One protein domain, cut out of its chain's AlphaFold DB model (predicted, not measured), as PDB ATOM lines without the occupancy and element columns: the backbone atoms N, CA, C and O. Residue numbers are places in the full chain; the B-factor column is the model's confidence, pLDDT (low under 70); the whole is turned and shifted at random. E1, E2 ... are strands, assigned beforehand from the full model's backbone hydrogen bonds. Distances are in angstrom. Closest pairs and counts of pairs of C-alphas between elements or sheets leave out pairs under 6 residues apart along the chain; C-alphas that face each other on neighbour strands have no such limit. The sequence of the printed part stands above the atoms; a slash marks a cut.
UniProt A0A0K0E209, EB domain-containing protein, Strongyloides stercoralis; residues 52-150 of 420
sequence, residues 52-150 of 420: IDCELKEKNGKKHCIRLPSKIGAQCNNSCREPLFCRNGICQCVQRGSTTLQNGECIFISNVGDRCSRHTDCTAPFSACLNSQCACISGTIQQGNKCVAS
ATOM      1  N   ILE A  52       6.586 -18.618  44.974       59.45
ATOM      2  CA  ILE A  52       5.585 -17.967  45.814       59.45
ATOM      3  C   ILE A  52       6.095 -17.552  47.193       59.45
ATOM      4  O   ILE A  52       5.463 -16.748  47.874       59.45
ATOM      5  N   ASP A  53       7.225 -18.105  47.625       58.56
ATOM      6  CA  ASP A  53       7.796 -17.774  48.920       58.56
ATOM      7  C   ASP A  53       8.642 -16.502  48.851       58.56
ATOM      8  O   ASP A  53       9.076 -16.046  49.908       58.56
ATOM      9  N   CYS A  54       8.918 -15.939  47.661       65.27
ATOM     10  CA  CYS A  54       9.976 -14.944  47.486       65.27
ATOM     11  C   CYS A  54       9.621 -13.815  46.482       65.27
ATOM     12  O   CYS A  54       8.868 -13.997  45.534       65.27
ATOM     13  N   GLU A  55      10.160 -12.614  46.710       67.08
ATOM     14  CA  GLU A  55      10.052 -11.432  45.841       67.08
ATOM     15  C   GLU A  55      11.407 -11.160  45.169       67.08
ATOM     16  O   GLU A  55      12.460 -11.227  45.812       67.08
ATOM     17  N   LEU A  56      11.391 -10.816  43.880       62.52
ATOM     18  CA  LEU A  56      12.574 -10.361  43.149       62.52
ATOM     19  C   LEU A  56      12.877  -8.897  43.497       62.52
ATOM     20  O   LEU A  56      12.132  -8.000  43.109       62.52
ATOM     21  N   LYS A  57      14.002  -8.635  44.172       64.53
ATOM     22  CA  LYS A  57      14.517  -7.272  44.383       64.53
ATOM     23  C   LYS A  57      15.785  -7.029  43.590       64.53
ATOM     24  O   LYS A  57      16.693  -7.856  43.578       64.53
ATOM     25  N   GLU A  58      15.875  -5.864  42.966       62.57
ATOM     26  CA  GLU A  58      17.072  -5.432  42.257       62.57
ATOM     27  C   GLU A  58      17.942  -4.574  43.178       62.57
ATOM     28  O   GLU A  58      17.510  -3.541  43.687       62.57
ATOM     29  N   LYS A  59      19.179  -5.015  43.423       59.16
ATOM     30  CA  LYS A  59      20.177  -4.232  44.158       59.16
ATOM     31  C   LYS A  59      21.482  -4.245  43.375       59.16
ATOM     32  O   LYS A  59      22.006  -5.309  43.062       59.16
ATOM     33  N   ASN A  60      21.997  -3.061  43.042       68.24
ATOM     34  CA  ASN A  60      23.214  -2.877  42.241       68.24
ATOM     35  C   ASN A  60      23.204  -3.674  40.914       68.24
ATOM     36  O   ASN A  60      24.199  -4.307  40.564       68.24
ATOM     37  N   GLY A  61      22.063  -3.707  40.213       64.98
ATOM     38  CA  GLY A  61      21.901  -4.425  38.938       64.98
ATOM     39  C   GLY A  61      21.862  -5.956  39.047       64.98
ATOM     40  O   GLY A  61      21.845  -6.649  38.031       64.98
ATOM     41  N   LYS A  62      21.851  -6.517  40.265       58.79
ATOM     42  CA  LYS A  62      21.653  -7.952  40.508       58.79
ATOM     43  C   LYS A  62      20.254  -8.191  41.081       58.79
ATOM     44  O   LYS A  62      19.883  -7.610  42.101       58.79
ATOM     45  N   LYS A  63      19.482  -9.056  40.413       58.68
ATOM     46  CA  LYS A  63      18.195  -9.569  40.905       58.68
ATOM     47  C   LYS A  63      18.456 -10.587  42.022       58.68
ATOM     48  O   LYS A  63      19.114 -11.596  41.780       58.68
ATOM     49  N   HIS A  64      17.939 -10.324  43.216       61.31
ATOM     50  CA  HIS A  64      17.978 -11.207  44.378       61.31
ATOM     51  C   HIS A  64      16.563 -11.685  44.715       61.31
ATOM     52  O   HIS A  64      15.635 -10.882  44.760       61.31
ATOM     53  N   CYS A  65      16.409 -12.982  44.974       64.76
ATOM     54  CA  CYS A  65      15.169 -13.578  45.465       64.76
ATOM     55  C   CYS A  65      15.157 -13.444  46.998       64.76
ATOM     56  O   CYS A  65      16.072 -13.931  47.664       64.76
ATOM     57  N   ILE A  66      14.186 -12.729  47.564       70.55
ATOM     58  CA  ILE A  66      14.093 -12.479  49.010       70.55
ATOM     59  C   ILE A  66      12.807 -13.092  49.535       70.55
ATOM     60  O   ILE A  66      11.740 -12.817  48.996       70.55
ATOM     61  N   ARG A  67      12.891 -13.871  50.615       74.12
ATOM     62  CA  ARG A  67      11.721 -14.500  51.232       74.12
ATOM     63  C   ARG A  67      10.682 -13.459  51.652       74.12
ATOM     64  O   ARG A  67      10.992 -12.502  52.365       74.12
ATOM     65  N   LEU A  68       9.440 -13.683  51.246       81.15
ATOM     66  CA  LEU A  68       8.294 -12.913  51.684       81.15
ATOM     67  C   LEU A  68       8.048 -13.138  53.186       81.15
ATOM     68  O   LEU A  68       8.175 -14.260  53.689       81.15
ATOM     69  N   PRO A  69       7.662 -12.088  53.925       86.04
ATOM     70  CA  PRO A  69       7.338 -12.203  55.339       86.04
ATOM     71  C   PRO A  69       6.179 -13.189  55.551       86.04
ATOM     72  O   PRO A  69       5.123 -13.074  54.931       86.04
ATOM     73  N   SER A  70       6.388 -14.172  56.434       84.01
ATOM     74  CA  SER A  70       5.483 -15.318  56.628       84.01
ATOM     75  C   SER A  70       4.867 -15.402  58.029       84.01
ATOM     76  O   SER A  70       4.370 -16.456  58.413       84.01
ATOM     77  N   LYS A  71       4.951 -14.332  58.828       87.81
ATOM     78  CA  LYS A  71       4.369 -14.258  60.178       87.81
ATOM     79  C   LYS A  71       3.360 -13.119  60.251       87.81
ATOM     80  O   LYS A  71       3.576 -12.059  59.665       87.81
ATOM     81  N   ILE A  72       2.288 -13.320  61.010       87.95
ATOM     82  CA  ILE A  72       1.323 -12.259  61.316       87.95
ATOM     83  C   ILE A  72       2.046 -11.148  62.089       87.95
ATOM     84  O   ILE A  72       2.788 -11.423  63.029       87.95
ATOM     85  N   GLY A  73       1.864  -9.899  61.662       90.06
ATOM     86  CA  GLY A  73       2.531  -8.721  62.219       90.06
ATOM     87  C   GLY A  73       3.945  -8.461  61.687       90.06
ATOM     88  O   GLY A  73       4.542  -7.452  62.053       90.06
ATOM     89  N   ALA A  74       4.490  -9.319  60.815       90.74
ATOM     90  CA  ALA A  74       5.778  -9.054  60.176       90.74
ATOM     91  C   ALA A  74       5.695  -7.830  59.251       90.74
ATOM     92  O   ALA A  74       4.682  -7.623  58.581       90.74
ATOM     93  N   GLN A  75       6.771  -7.043  59.195       91.47
ATOM     94  CA  GLN A  75       6.866  -5.903  58.285       91.47
ATOM     95  C   GLN A  75       6.927  -6.377  56.830       91.47
ATOM     96  O   GLN A  75       7.667  -7.304  56.496       91.47
ATOM     97  N   CYS A  76       6.165  -5.721  55.964       89.73
ATOM     98  CA  CYS A  76       6.091  -5.988  54.534       89.73
ATOM     99  C   CYS A  76       6.110  -4.675  53.748       89.73
ATOM    100  O   CYS A  76       5.726  -3.631  54.266       89.73
ATOM    101  N   ASN A  77       6.572  -4.728  52.496       87.40
ATOM    102  CA  ASN A  77       6.522  -3.578  51.593       87.40
ATOM    103  C   ASN A  77       5.183  -3.572  50.838       87.40
ATOM    104  O   ASN A  77       4.313  -2.764  51.135       87.40
ATOM    105  N   ASN A  78       4.993  -4.559  49.950       85.34
ATOM    106  CA  ASN A  78       3.778  -4.709  49.136       85.34
ATOM    107  C   ASN A  78       3.134  -6.100  49.233       85.34
ATOM    108  O   ASN A  78       1.968  -6.270  48.881       85.34
ATOM    109  N   SER A  79       3.873  -7.112  49.689       83.55
ATOM    110  CA  SER A  79       3.425  -8.506  49.649       83.55
ATOM    111  C   SER A  79       3.893  -9.278  50.878       83.55
ATOM    112  O   SER A  79       4.924  -8.969  51.478       83.55
ATOM    113  N   CYS A  80       3.107 -10.281  51.246       86.82
ATOM    114  CA  CYS A  80       3.413 -11.259  52.280       86.82
ATOM    115  C   CYS A  80       3.277 -12.654  51.681       86.82
ATOM    116  O   CYS A  80       2.662 -12.818  50.628       86.82
ATOM    117  N   ARG A  81       3.846 -13.656  52.351       81.64
ATOM    118  CA  ARG A  81       3.661 -15.046  51.943       81.64
ATOM    119  C   ARG A  81       2.186 -15.411  52.106       81.64
ATOM    120  O   ARG A  81       1.625 -15.175  53.178       81.64
ATOM    121  N   GLU A  82       1.578 -15.998  51.077       73.43
ATOM    122  CA  GLU A  82       0.215 -16.529  51.176       73.43
ATOM    123  C   GLU A  82       0.087 -17.456  52.403       73.43
ATOM    124  O   GLU A  82       1.022 -18.207  52.701       73.43
ATOM    125  N   PRO A  83      -1.037 -17.408  53.144       77.69
ATOM    126  CA  PRO A  83      -2.270 -16.664  52.859       77.69
ATOM    127  C   PRO A  83      -2.329 -15.238  53.461       77.69
ATOM    128  O   PRO A  83      -3.414 -14.682  53.618       77.69
ATOM    129  N   LEU A  84      -1.197 -14.640  53.853       86.13
ATOM    130  CA  LEU A  84      -1.167 -13.313  54.483       86.13
ATOM    131  C   LEU A  84      -1.251 -12.178  53.457       86.13
ATOM    132  O   LEU A  84      -0.683 -12.254  52.370       86.13
ATOM    133  N   PHE A  85      -1.867 -11.068  53.862       87.64
ATOM    134  CA  PHE A  85      -1.982  -9.860  53.045       87.64
ATOM    135  C   PHE A  85      -1.190  -8.712  53.674       87.64
ATOM    136  O   PHE A  85      -1.285  -8.474  54.880       87.64
ATOM    137  N   CYS A  86      -0.421  -7.984  52.861       89.38
ATOM    138  CA  CYS A  86       0.297  -6.797  53.318       89.38
ATOM    139  C   CYS A  86      -0.660  -5.604  53.396       89.38
ATOM    140  O   CYS A  86      -1.198  -5.168  52.380       89.38
ATOM    141  N   ARG A  87      -0.882  -5.063  54.597       90.68
ATOM    142  CA  ARG A  87      -1.735  -3.890  54.816       90.68
ATOM    143  C   ARG A  87      -1.059  -2.937  55.789       90.68
ATOM    144  O   ARG A  87      -0.668  -3.346  56.874       90.68
ATOM    145  N   ASN A  88      -0.937  -1.663  55.415       92.14
ATOM    146  CA  ASN A  88      -0.234  -0.643  56.208       92.14
ATOM    147  C   ASN A  88       1.197  -1.069  56.598       92.14
ATOM    148  O   ASN A  88       1.637  -0.830  57.720       92.14
ATOM    149  N   GLY A  89       1.900  -1.754  55.689       92.39
ATOM    150  CA  GLY A  89       3.267  -2.228  55.911       92.39
ATOM    151  C   GLY A  89       3.403  -3.420  56.866       92.39
ATOM    152  O   GLY A  89       4.523  -3.752  57.251       92.39
ATOM    153  N   ILE A  90       2.302  -4.074  57.258       93.82
ATOM    154  CA  ILE A  90       2.321  -5.280  58.098       93.82
ATOM    155  C   ILE A  90       1.500  -6.428  57.501       93.82
ATOM    156  O   ILE A  90       0.444  -6.219  56.904       93.82
ATOM    157  N   CYS A  91       1.974  -7.660  57.685       92.57
ATOM    158  CA  CYS A  91       1.270  -8.864  57.254       92.57
ATOM    159  C   CYS A  91       0.107  -9.191  58.186       92.57
ATOM    160  O   CYS A  91       0.299  -9.420  59.381       92.57
ATOM    161  N   GLN A  92      -1.101  -9.257  57.639       90.43
ATOM    162  CA  GLN A  92      -2.328  -9.524  58.385       90.43
ATOM    163  C   GLN A  92      -3.059 -10.739  57.806       90.43
ATOM    164  O   GLN A  92      -3.071 -10.954  56.594       90.43
ATOM    165  N   CYS A  93      -3.691 -11.521  58.685       87.45
ATOM    166  CA  CYS A  93      -4.624 -12.573  58.289       87.45
ATOM    167  C   CYS A  93      -6.011 -11.952  58.097       87.45
ATOM    168  O   CYS A  93      -6.578 -11.401  59.044       87.45
ATOM    169  N   VAL A  94      -6.556 -12.008  56.884       82.19
ATOM    170  CA  VAL A  94      -7.861 -11.411  56.582       82.19
ATOM    171  C   VAL A  94      -8.941 -12.476  56.734       82.19
ATOM    172  O   VAL A  94      -9.163 -13.268  55.832       82.19
ATOM    173  N   GLN A  95      -9.676 -12.468  57.846       72.36
ATOM    174  CA  GLN A  95     -10.741 -13.448  58.137       72.36
ATOM    175  C   GLN A  95     -12.001 -13.333  57.242       72.36
ATOM    176  O   GLN A  95     -13.104 -13.675  57.661       72.36
ATOM    177  N   ARG A  96     -11.889 -12.803  56.018       55.78
ATOM    178  CA  ARG A  96     -12.985 -12.740  55.041       55.78
ATOM    179  C   ARG A  96     -12.619 -13.587  53.825       55.78
ATOM    180  O   ARG A  96     -11.686 -13.240  53.110       55.78
ATOM    181  N   GLY A  97     -13.370 -14.662  53.588       65.34
ATOM    182  CA  GLY A  97     -13.157 -15.599  52.480       65.34
ATOM    183  C   GLY A  97     -12.577 -16.933  52.950       65.34
ATOM    184  O   GLY A  97     -12.980 -17.453  53.987       65.34
ATOM    185  N   SER A  98     -11.626 -17.471  52.193       69.30
ATOM    186  CA  SER A  98     -11.009 -18.788  52.388       69.30
ATOM    187  C   SER A  98      -9.842 -18.797  53.379       69.30
ATOM    188  O   SER A  98      -9.045 -19.725  53.361       69.30
ATOM    189  N   THR A  99      -9.676 -17.781  54.236       77.49
ATOM    190  CA  THR A  99      -8.594 -17.769  55.241       77.49
ATOM    191  C   THR A  99      -9.140 -17.582  56.647       77.49
ATOM    192  O   THR A  99      -9.992 -16.725  56.880       77.49
ATOM    193  N   THR A 100      -8.660 -18.394  57.587       80.60
ATOM    194  CA  THR A 100      -9.045 -18.332  59.001       80.60
ATOM    195  C   THR A 100      -7.816 -18.359  59.901       80.60
ATOM    196  O   THR A 100      -6.750 -18.830  59.509       80.60
ATOM    197  N   LEU A 101      -7.962 -17.833  61.115       84.53
ATOM    198  CA  LEU A 101      -6.916 -17.868  62.129       84.53
ATOM    199  C   LEU A 101      -7.121 -19.108  63.006       84.53
ATOM    200  O   LEU A 101      -8.086 -19.165  63.766       84.53
ATOM    201  N   GLN A 102      -6.214 -20.079  62.933       80.44
ATOM    202  CA  GLN A 102      -6.236 -21.270  63.782       80.44
ATOM    203  C   GLN A 102      -4.911 -21.382  64.538       80.44
ATOM    204  O   GLN A 102      -3.846 -21.357  63.935       80.44
ATOM    205  N   ASN A 103      -4.964 -21.470  65.871       84.15
ATOM    206  CA  ASN A 103      -3.778 -21.549  66.741       84.15
ATOM    207  C   ASN A 103      -2.723 -20.444  66.493       84.15
ATOM    208  O   ASN A 103      -1.527 -20.676  66.635       84.15
ATOM    209  N   GLY A 104      -3.160 -19.235  66.120       83.58
ATOM    210  CA  GLY A 104      -2.265 -18.110  65.816       83.58
ATOM    211  C   GLY A 104      -1.614 -18.161  64.428       83.58
ATOM    212  O   GLY A 104      -0.871 -17.246  64.076       83.58
ATOM    213  N   GLU A 105      -1.918 -19.177  63.621       83.48
ATOM    214  CA  GLU A 105      -1.494 -19.300  62.231       83.48
ATOM    215  C   GLU A 105      -2.652 -18.943  61.290       83.48
ATOM    216  O   GLU A 105      -3.816 -19.255  61.554       83.48
ATOM    217  N   CYS A 106      -2.346 -18.243  60.197       82.99
ATOM    218  CA  CYS A 106      -3.330 -17.967  59.157       82.99
ATOM    219  C   CYS A 106      -3.351 -19.153  58.197       82.99
ATOM    220  O   CYS A 106      -2.364 -19.391  57.503       82.99
ATOM    221  N   ILE A 107      -4.458 -19.885  58.159       82.00
ATOM    222  CA  ILE A 107      -4.618 -21.056  57.303       82.00
ATOM    223  C   ILE A 107      -5.589 -20.755  56.168       82.00
ATOM    224  O   ILE A 107      -6.607 -20.088  56.363       82.00
ATOM    225  N   PHE A 108      -5.269 -21.256  54.977       79.22
ATOM    226  CA  PHE A 108      -6.187 -21.256  53.847       79.22
ATOM    227  C   PHE A 108      -7.090 -22.487  53.969       79.22
ATOM    228  O   PHE A 108      -6.600 -23.611  54.020       79.22
ATOM    229  N   ILE A 109      -8.397 -22.280  54.062       80.04
ATOM    230  CA  ILE A 109      -9.410 -23.323  53.968       80.04
ATOM    231  C   ILE A 109     -10.270 -22.990  52.756       80.04
ATOM    232  O   ILE A 109     -11.082 -22.068  52.802       80.04
ATOM    233  N   SER A 110     -10.113 -23.758  51.684       80.93
ATOM    234  CA  SER A 110     -11.060 -23.754  50.571       80.93
ATOM    235  C   SER A 110     -12.163 -24.783  50.792       80.93
ATOM    236  O   SER A 110     -11.895 -25.900  51.251       80.93
ATOM    237  N   ASN A 111     -13.360 -24.463  50.337       86.94
ATOM    238  CA  ASN A 111     -14.461 -25.390  50.151       86.94
ATOM    239  C   ASN A 111     -14.593 -25.795  48.680       86.94
ATOM    240  O   ASN A 111     -14.122 -25.112  47.768       86.94
ATOM    241  N   VAL A 112     -15.296 -26.902  48.444       88.93
ATOM    242  CA  VAL A 112     -15.759 -27.237  47.094       88.93
ATOM    243  C   VAL A 112     -16.659 -26.103  46.591       88.93
ATOM    244  O   VAL A 112     -17.595 -25.707  47.281       88.93
ATOM    245  N   GLY A 113     -16.362 -25.578  45.405       89.36
ATOM    246  CA  GLY A 113     -17.014 -24.411  44.817       89.36
ATOM    247  C   GLY A 113     -16.210 -23.109  44.912       89.36
ATOM    248  O   GLY A 113     -16.542 -22.159  44.200       89.36
ATOM    249  N   ASP A 114     -15.144 -23.046  45.713       88.13
ATOM    250  CA  ASP A 114     -14.312 -21.841  45.804       88.13
ATOM    251  C   ASP A 114     -13.478 -21.632  44.537       88.13
ATOM    252  O   ASP A 114     -13.068 -22.583  43.871       88.13
ATOM    253  N   ARG A 115     -13.201 -20.370  44.200       87.90
ATOM    254  CA  ARG A 115     -12.309 -20.036  43.088       87.90
ATOM    255  C   ARG A 115     -10.873 -20.416  43.444       87.90
ATOM    256  O   ARG A 115     -10.395 -20.112  44.532       87.90
ATOM    257  N   CYS A 116     -10.168 -20.994  42.489       84.99
ATOM    258  CA  CYS A 116      -8.773 -21.394  42.621       84.99
ATOM    259  C   CYS A 116      -8.008 -21.077  41.337       84.99
ATOM    260  O   CYS A 116      -8.604 -20.873  40.279       84.99
ATOM    261  N   SER A 117      -6.680 -21.050  41.426       85.09
ATOM    262  CA  SER A 117      -5.799 -20.975  40.253       85.09
ATOM    263  C   SER A 117      -4.963 -22.246  40.093       85.09
ATOM    264  O   SER A 117      -4.494 -22.550  38.999       85.09
ATOM    265  N   ARG A 118      -4.774 -23.009  41.179       79.11
ATOM    266  CA  ARG A 118      -3.962 -24.230  41.233       79.11
ATOM    267  C   ARG A 118      -4.619 -25.279  42.114       79.11
ATOM    268  O   ARG A 118      -5.357 -24.957  43.039       79.11
ATOM    269  N   HIS A 119      -4.291 -26.550  41.886       84.69
ATOM    270  CA  HIS A 119      -4.841 -27.648  42.685       84.69
ATOM    271  C   HIS A 119      -4.522 -27.536  44.182       84.69
ATOM    272  O   HIS A 119      -5.360 -27.901  44.994       84.69
ATOM    273  N   THR A 120      -3.361 -26.988  44.549       81.17
ATOM    274  CA  THR A 120      -2.957 -26.791  45.953       81.17
ATOM    275  C   THR A 120      -3.755 -25.724  46.687       81.17
ATOM    276  O   THR A 120      -3.730 -25.702  47.913       81.17
ATOM    277  N   ASP A 121      -4.449 -24.845  45.962       79.98
ATOM    278  CA  ASP A 121      -5.353 -23.877  46.581       79.98
ATOM    279  C   ASP A 121      -6.598 -24.609  47.130       79.98
ATOM    280  O   ASP A 121      -7.257 -24.122  48.038       79.98
ATOM    281  N   CYS A 122      -6.903 -25.808  46.621       86.58
ATOM    282  CA  CYS A 122      -8.026 -26.625  47.060       86.58
ATOM    283  C   CYS A 122      -7.617 -27.553  48.214       86.58
ATOM    284  O   CYS A 122      -7.168 -28.678  48.017       86.58
ATOM    285  N   THR A 123      -7.766 -27.073  49.445       85.67
ATOM    286  CA  THR A 123      -7.414 -27.775  50.685       85.67
ATOM    287  C   THR A 123      -8.459 -28.791  51.145       85.67
ATOM    288  O   THR A 123      -8.189 -29.562  52.067       85.67
ATOM    289  N   ALA A 124      -9.663 -28.802  50.560       85.29
ATOM    290  CA  ALA A 124     -10.658 -29.815  50.893       85.29
ATOM    291  C   ALA A 124     -10.154 -31.208  50.444       85.29
ATOM    292  O   ALA A 124      -9.681 -31.346  49.311       85.29
ATOM    293  N   PRO A 125     -10.250 -32.259  51.284       86.61
ATOM    294  CA  PRO A 125      -9.840 -33.607  50.897       86.61
ATOM    295  C   PRO A 125     -10.534 -34.060  49.614       86.61
ATOM    296  O   PRO A 125     -11.723 -33.805  49.440       86.61
ATOM    297  N   PHE A 126      -9.791 -34.732  48.732       91.73
ATOM    298  CA  PHE A 126     -10.264 -35.193  47.420       91.73
ATOM    299  C   PHE A 126     -10.792 -34.093  46.483       91.73
ATOM    300  O   PHE A 126     -11.558 -34.375  45.561       91.73
ATOM    301  N   SER A 127     -10.388 -32.842  46.695       91.14
ATOM    302  CA  SER A 127     -10.667 -31.752  45.763       91.14
ATOM    303  C   SER A 127      -9.422 -31.361  44.971       91.14
ATOM    304  O   SER A 127      -8.290 -31.562  45.409       91.14
ATOM    305  N   ALA A 128      -9.637 -30.822  43.777       91.48
ATOM    306  CA  ALA A 128      -8.609 -30.221  42.945       91.48
ATOM    307  C   ALA A 128      -9.187 -29.005  42.219       91.48
ATOM    308  O   ALA A 128     -10.401 -28.852  42.085       91.48
ATOM    309  N   CYS A 129      -8.306 -28.140  41.728       92.07
ATOM    310  CA  CYS A 129      -8.722 -26.968  40.972       92.07
ATOM    311  C   CYS A 129      -9.057 -27.345  39.530       92.07
ATOM    312  O   CYS A 129      -8.150 -27.539  38.724       92.07
ATOM    313  N   LEU A 130     -10.342 -27.445  39.207       93.60
ATOM    314  CA  LEU A 130     -10.841 -27.758  37.871       93.60
ATOM    315  C   LEU A 130     -11.601 -26.539  37.343       93.60
ATOM    316  O   LEU A 130     -12.488 -26.020  38.011       93.60
ATOM    317  N   ASN A 131     -11.255 -26.051  36.149       92.82
ATOM    318  CA  ASN A 131     -11.879 -24.858  35.554       92.82
ATOM    319  C   ASN A 131     -11.859 -23.613  36.470       92.82
ATOM    320  O   ASN A 131     -12.823 -22.858  36.527       92.82
ATOM    321  N   SER A 132     -10.747 -23.381  37.179       90.66
ATOM    322  CA  SER A 132     -10.600 -22.295  38.169       90.66
ATOM    323  C   SER A 132     -11.550 -22.382  39.374       90.66
ATOM    324  O   SER A 132     -11.756 -21.383  40.067       90.66
ATOM    325  N   GLN A 133     -12.120 -23.559  39.644       92.88
ATOM    326  CA  GLN A 133     -12.971 -23.817  40.801       92.88
ATOM    327  C   GLN A 133     -12.554 -25.111  41.515       92.88
ATOM    328  O   GLN A 133     -12.207 -26.107  40.882       92.88
ATOM    329  N   CYS A 134     -12.569 -25.116  42.845       93.09
ATOM    330  CA  CYS A 134     -12.295 -26.316  43.622       93.09
ATOM    331  C   CYS A 134     -13.440 -27.312  43.446       93.09
ATOM    332  O   CYS A 134     -14.571 -27.041  43.841       93.09
ATOM    333  N   ALA A 135     -13.147 -28.466  42.858       94.69
ATOM    334  CA  ALA A 135     -14.117 -29.501  42.524       94.69
ATOM    335  C   ALA A 135     -13.606 -30.884  42.940       94.69
ATOM    336  O   ALA A 135     -12.406 -31.091  43.125       94.69
ATOM    337  N   CYS A 136     -14.522 -31.838  43.098       93.81
ATOM    338  CA  CYS A 136     -14.184 -33.204  43.484       93.81
ATOM    339  C   CYS A 136     -13.462 -33.954  42.366       93.81
ATOM    340  O   CYS A 136     -13.867 -33.896  41.204       93.81
ATOM    341  N   ILE A 137     -12.390 -34.663  42.721       90.12
ATOM    342  CA  ILE A 137     -11.629 -35.483  41.771       90.12
ATOM    343  C   ILE A 137     -12.394 -36.761  41.405       90.12
ATOM    344  O   ILE A 137     -13.299 -37.202  42.121       90.12
ATOM    345  N   SER A 138     -12.005 -37.398  40.299       86.09
ATOM    346  CA  SER A 138     -12.588 -38.672  39.865       86.09
ATOM    347  C   SER A 138     -12.547 -39.735  40.969       86.09
ATOM    348  O   SER A 138     -11.554 -39.873  41.680       86.09
ATOM    349  N   GLY A 139     -13.636 -40.495  41.107       81.70
ATOM    350  CA  GLY A 139     -13.799 -41.483  42.180       81.70
ATOM    351  C   GLY A 139     -14.317 -40.900  43.500       81.70
ATOM    352  O   GLY A 139     -14.474 -41.643  44.466       81.70
ATOM    353  N   THR A 140     -14.625 -39.600  43.552       86.30
ATOM    354  CA  THR A 140     -15.247 -38.946  44.713       86.30
ATOM    355  C   THR A 140     -16.537 -38.228  44.332       86.30
ATOM    356  O   THR A 140     -16.742 -37.864  43.176       86.30
ATOM    357  N   ILE A 141     -17.436 -38.069  45.301       88.21
ATOM    358  CA  ILE A 141     -18.714 -37.368  45.149       88.21
ATOM    359  C   ILE A 141     -18.740 -36.142  46.058       88.21
ATOM    360  O   ILE A 141     -18.209 -36.166  47.172       88.21
ATOM    361  N   GLN A 142     -19.363 -35.064  45.589       90.73
ATOM    362  CA  GLN A 142     -19.563 -33.869  46.398       90.73
ATOM    363  C   GLN A 142     -20.689 -34.110  47.409       90.73
ATOM    364  O   GLN A 142     -21.833 -34.357  47.032       90.73
ATOM    365  N   GLN A 143     -20.370 -34.003  48.697       86.05
ATOM    366  CA  GLN A 143     -21.327 -34.038  49.796       86.05
ATOM    367  C   GLN A 143     -21.290 -32.692  50.533       86.05
ATOM    368  O   GLN A 143     -20.451 -32.444  51.402       86.05
ATOM    369  N   GLY A 144     -22.193 -31.789  50.146       87.08
ATOM    370  CA  GLY A 144     -22.163 -30.398  50.600       87.08
ATOM    371  C   GLY A 144     -20.894 -29.687  50.118       87.08
ATOM    372  O   GLY A 144     -20.616 -29.652  48.922       87.08
ATOM    373  N   ASN A 145     -20.102 -29.159  51.052       88.09
ATOM    374  CA  ASN A 145     -18.865 -28.420  50.761       88.09
ATOM    375  C   ASN A 145     -17.600 -29.298  50.780       88.09
ATOM    376  O   ASN A 145     -16.486 -28.775  50.774       88.09
ATOM    377  N   LYS A 146     -17.757 -30.627  50.847       88.44
ATOM    378  CA  LYS A 146     -16.660 -31.599  50.933       88.44
ATOM    379  C   LYS A 146     -16.765 -32.621  49.812       88.44
ATOM    380  O   LYS A 146     -17.862 -32.935  49.359       88.44
ATOM    381  N   CYS A 147     -15.633 -33.184  49.418       90.14
ATOM    382  CA  CYS A 147     -15.599 -34.376  48.585       90.14
ATOM    383  C   CYS A 147     -15.423 -35.595  49.486       90.14
ATOM    384  O   CYS A 147     -14.625 -35.576  50.425       90.14
ATOM    385  N   VAL A 148     -16.183 -36.649  49.219       86.82
ATOM    386  CA  VAL A 148     -16.058 -37.936  49.909       86.82
ATOM    387  C   VAL A 148     -15.790 -39.019  48.880       86.82
ATOM    388  O   VAL A 148     -16.278 -38.939  47.752       86.82
ATOM    389  N   ALA A 149     -14.998 -40.025  49.248       81.44
ATOM    390  CA  ALA A 149     -14.771 -41.173  48.382       81.44
ATOM    391  C   ALA A 149     -16.121 -41.771  47.962       81.44
ATOM    392  O   ALA A 149     -16.987 -42.020  48.803       81.44
ATOM    393  N   SER A 150     -16.312 -41.957  46.658       79.32
ATOM    394  CA  SER A 150     -17.498 -42.630  46.152       79.32
ATOM    395  C   SER A 150     -17.430 -44.089  46.586       79.32
ATOM    396  O   SER A 150     -16.392 -44.744  46.432       79.32
TER     397      SER A 150
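Overview. This is residues 52 to 150 of the 420 residues of the protein "EB domain-containing protein" of Strongyloides stercoralis (UniProt A0A0K0E209). Five small two-stranded hairpins follow one another like beads along a loose, elongated chain, with E1 and E2 at one end and E9 and E10 at the other. The last two hairpins, E7 with E8 and E9 with E10, sit side by side, while long loops wind next to E3 and E4 and next to E7 and E8. The printed part has 99 residues, no named helix and ten named strands, E1 to E10 in chain order, making five antiparallel sheets of two strands each. The class is all strand, though 42 of the 99 residues are in named elements, under half. The whole is loose, with a radius of gyration of the C-alphas of 16.6 A and spans of 56 by 30 by 17 A.

Arrangement. E1, residues 54 to 59, and E2, residues 62 to 67, form an antiparallel hairpin at 148 degrees, with N 57 and O 64 within hydrogen-bond range at 2.8 A. E3, residues 85 to 87, and E4, residues 90 to 92, form a hairpin at 131 degrees, with N 87 and O 90 at 2.9 A. E5, residues 99 to 102, and E6, residues 105 to 108, form a hairpin at 144 degrees, with N 100 and O 107 at 2.9 A. E7, residues 127 to 130, and E8, residues 133 to 136, form a hairpin at 133 degrees, with N 130 and O 133 at 2.8 A. E9, residues 140 to 143, and E10, residues 146 to 149, form a hairpin at 140 degrees, with N 141 and O 148 at 2.8 A. Strands of the first three hairpins are apart from the strands of the other hairpins. The closest C-alphas of E8 and E10 are those of Cys 136 and Cys 147, 5.4 A apart. E7 and E9 are apart.

Along the chain. E1 begins at C-alpha 54, (9.976, -14.944, 47.486), and is 15.2 A long from first to last C-alpha; E2 is 16.0 A long. E3 and E4 are 6.2 A and 6.3 A, E5 and E6 9.5 A and 9.8 A, E7 and E8 8.8 A and 9.8 A. E9 is 9.3 A and E10 10.1 A, ending at C-alpha 149, (-14.771, -41.173, 48.382).

Size, cuts and confidence. The two C-alphas farthest apart are those of Asn 60 and Ser 150, at 57.0 A. The printed part has no cut. The links from E2 to E3, 17 residues, and from E6 to E7, 18 residues, are long. The mean pLDDT of the printed part is 82.0; residues 52 to 65 and 96 to 98 of the model are under 70.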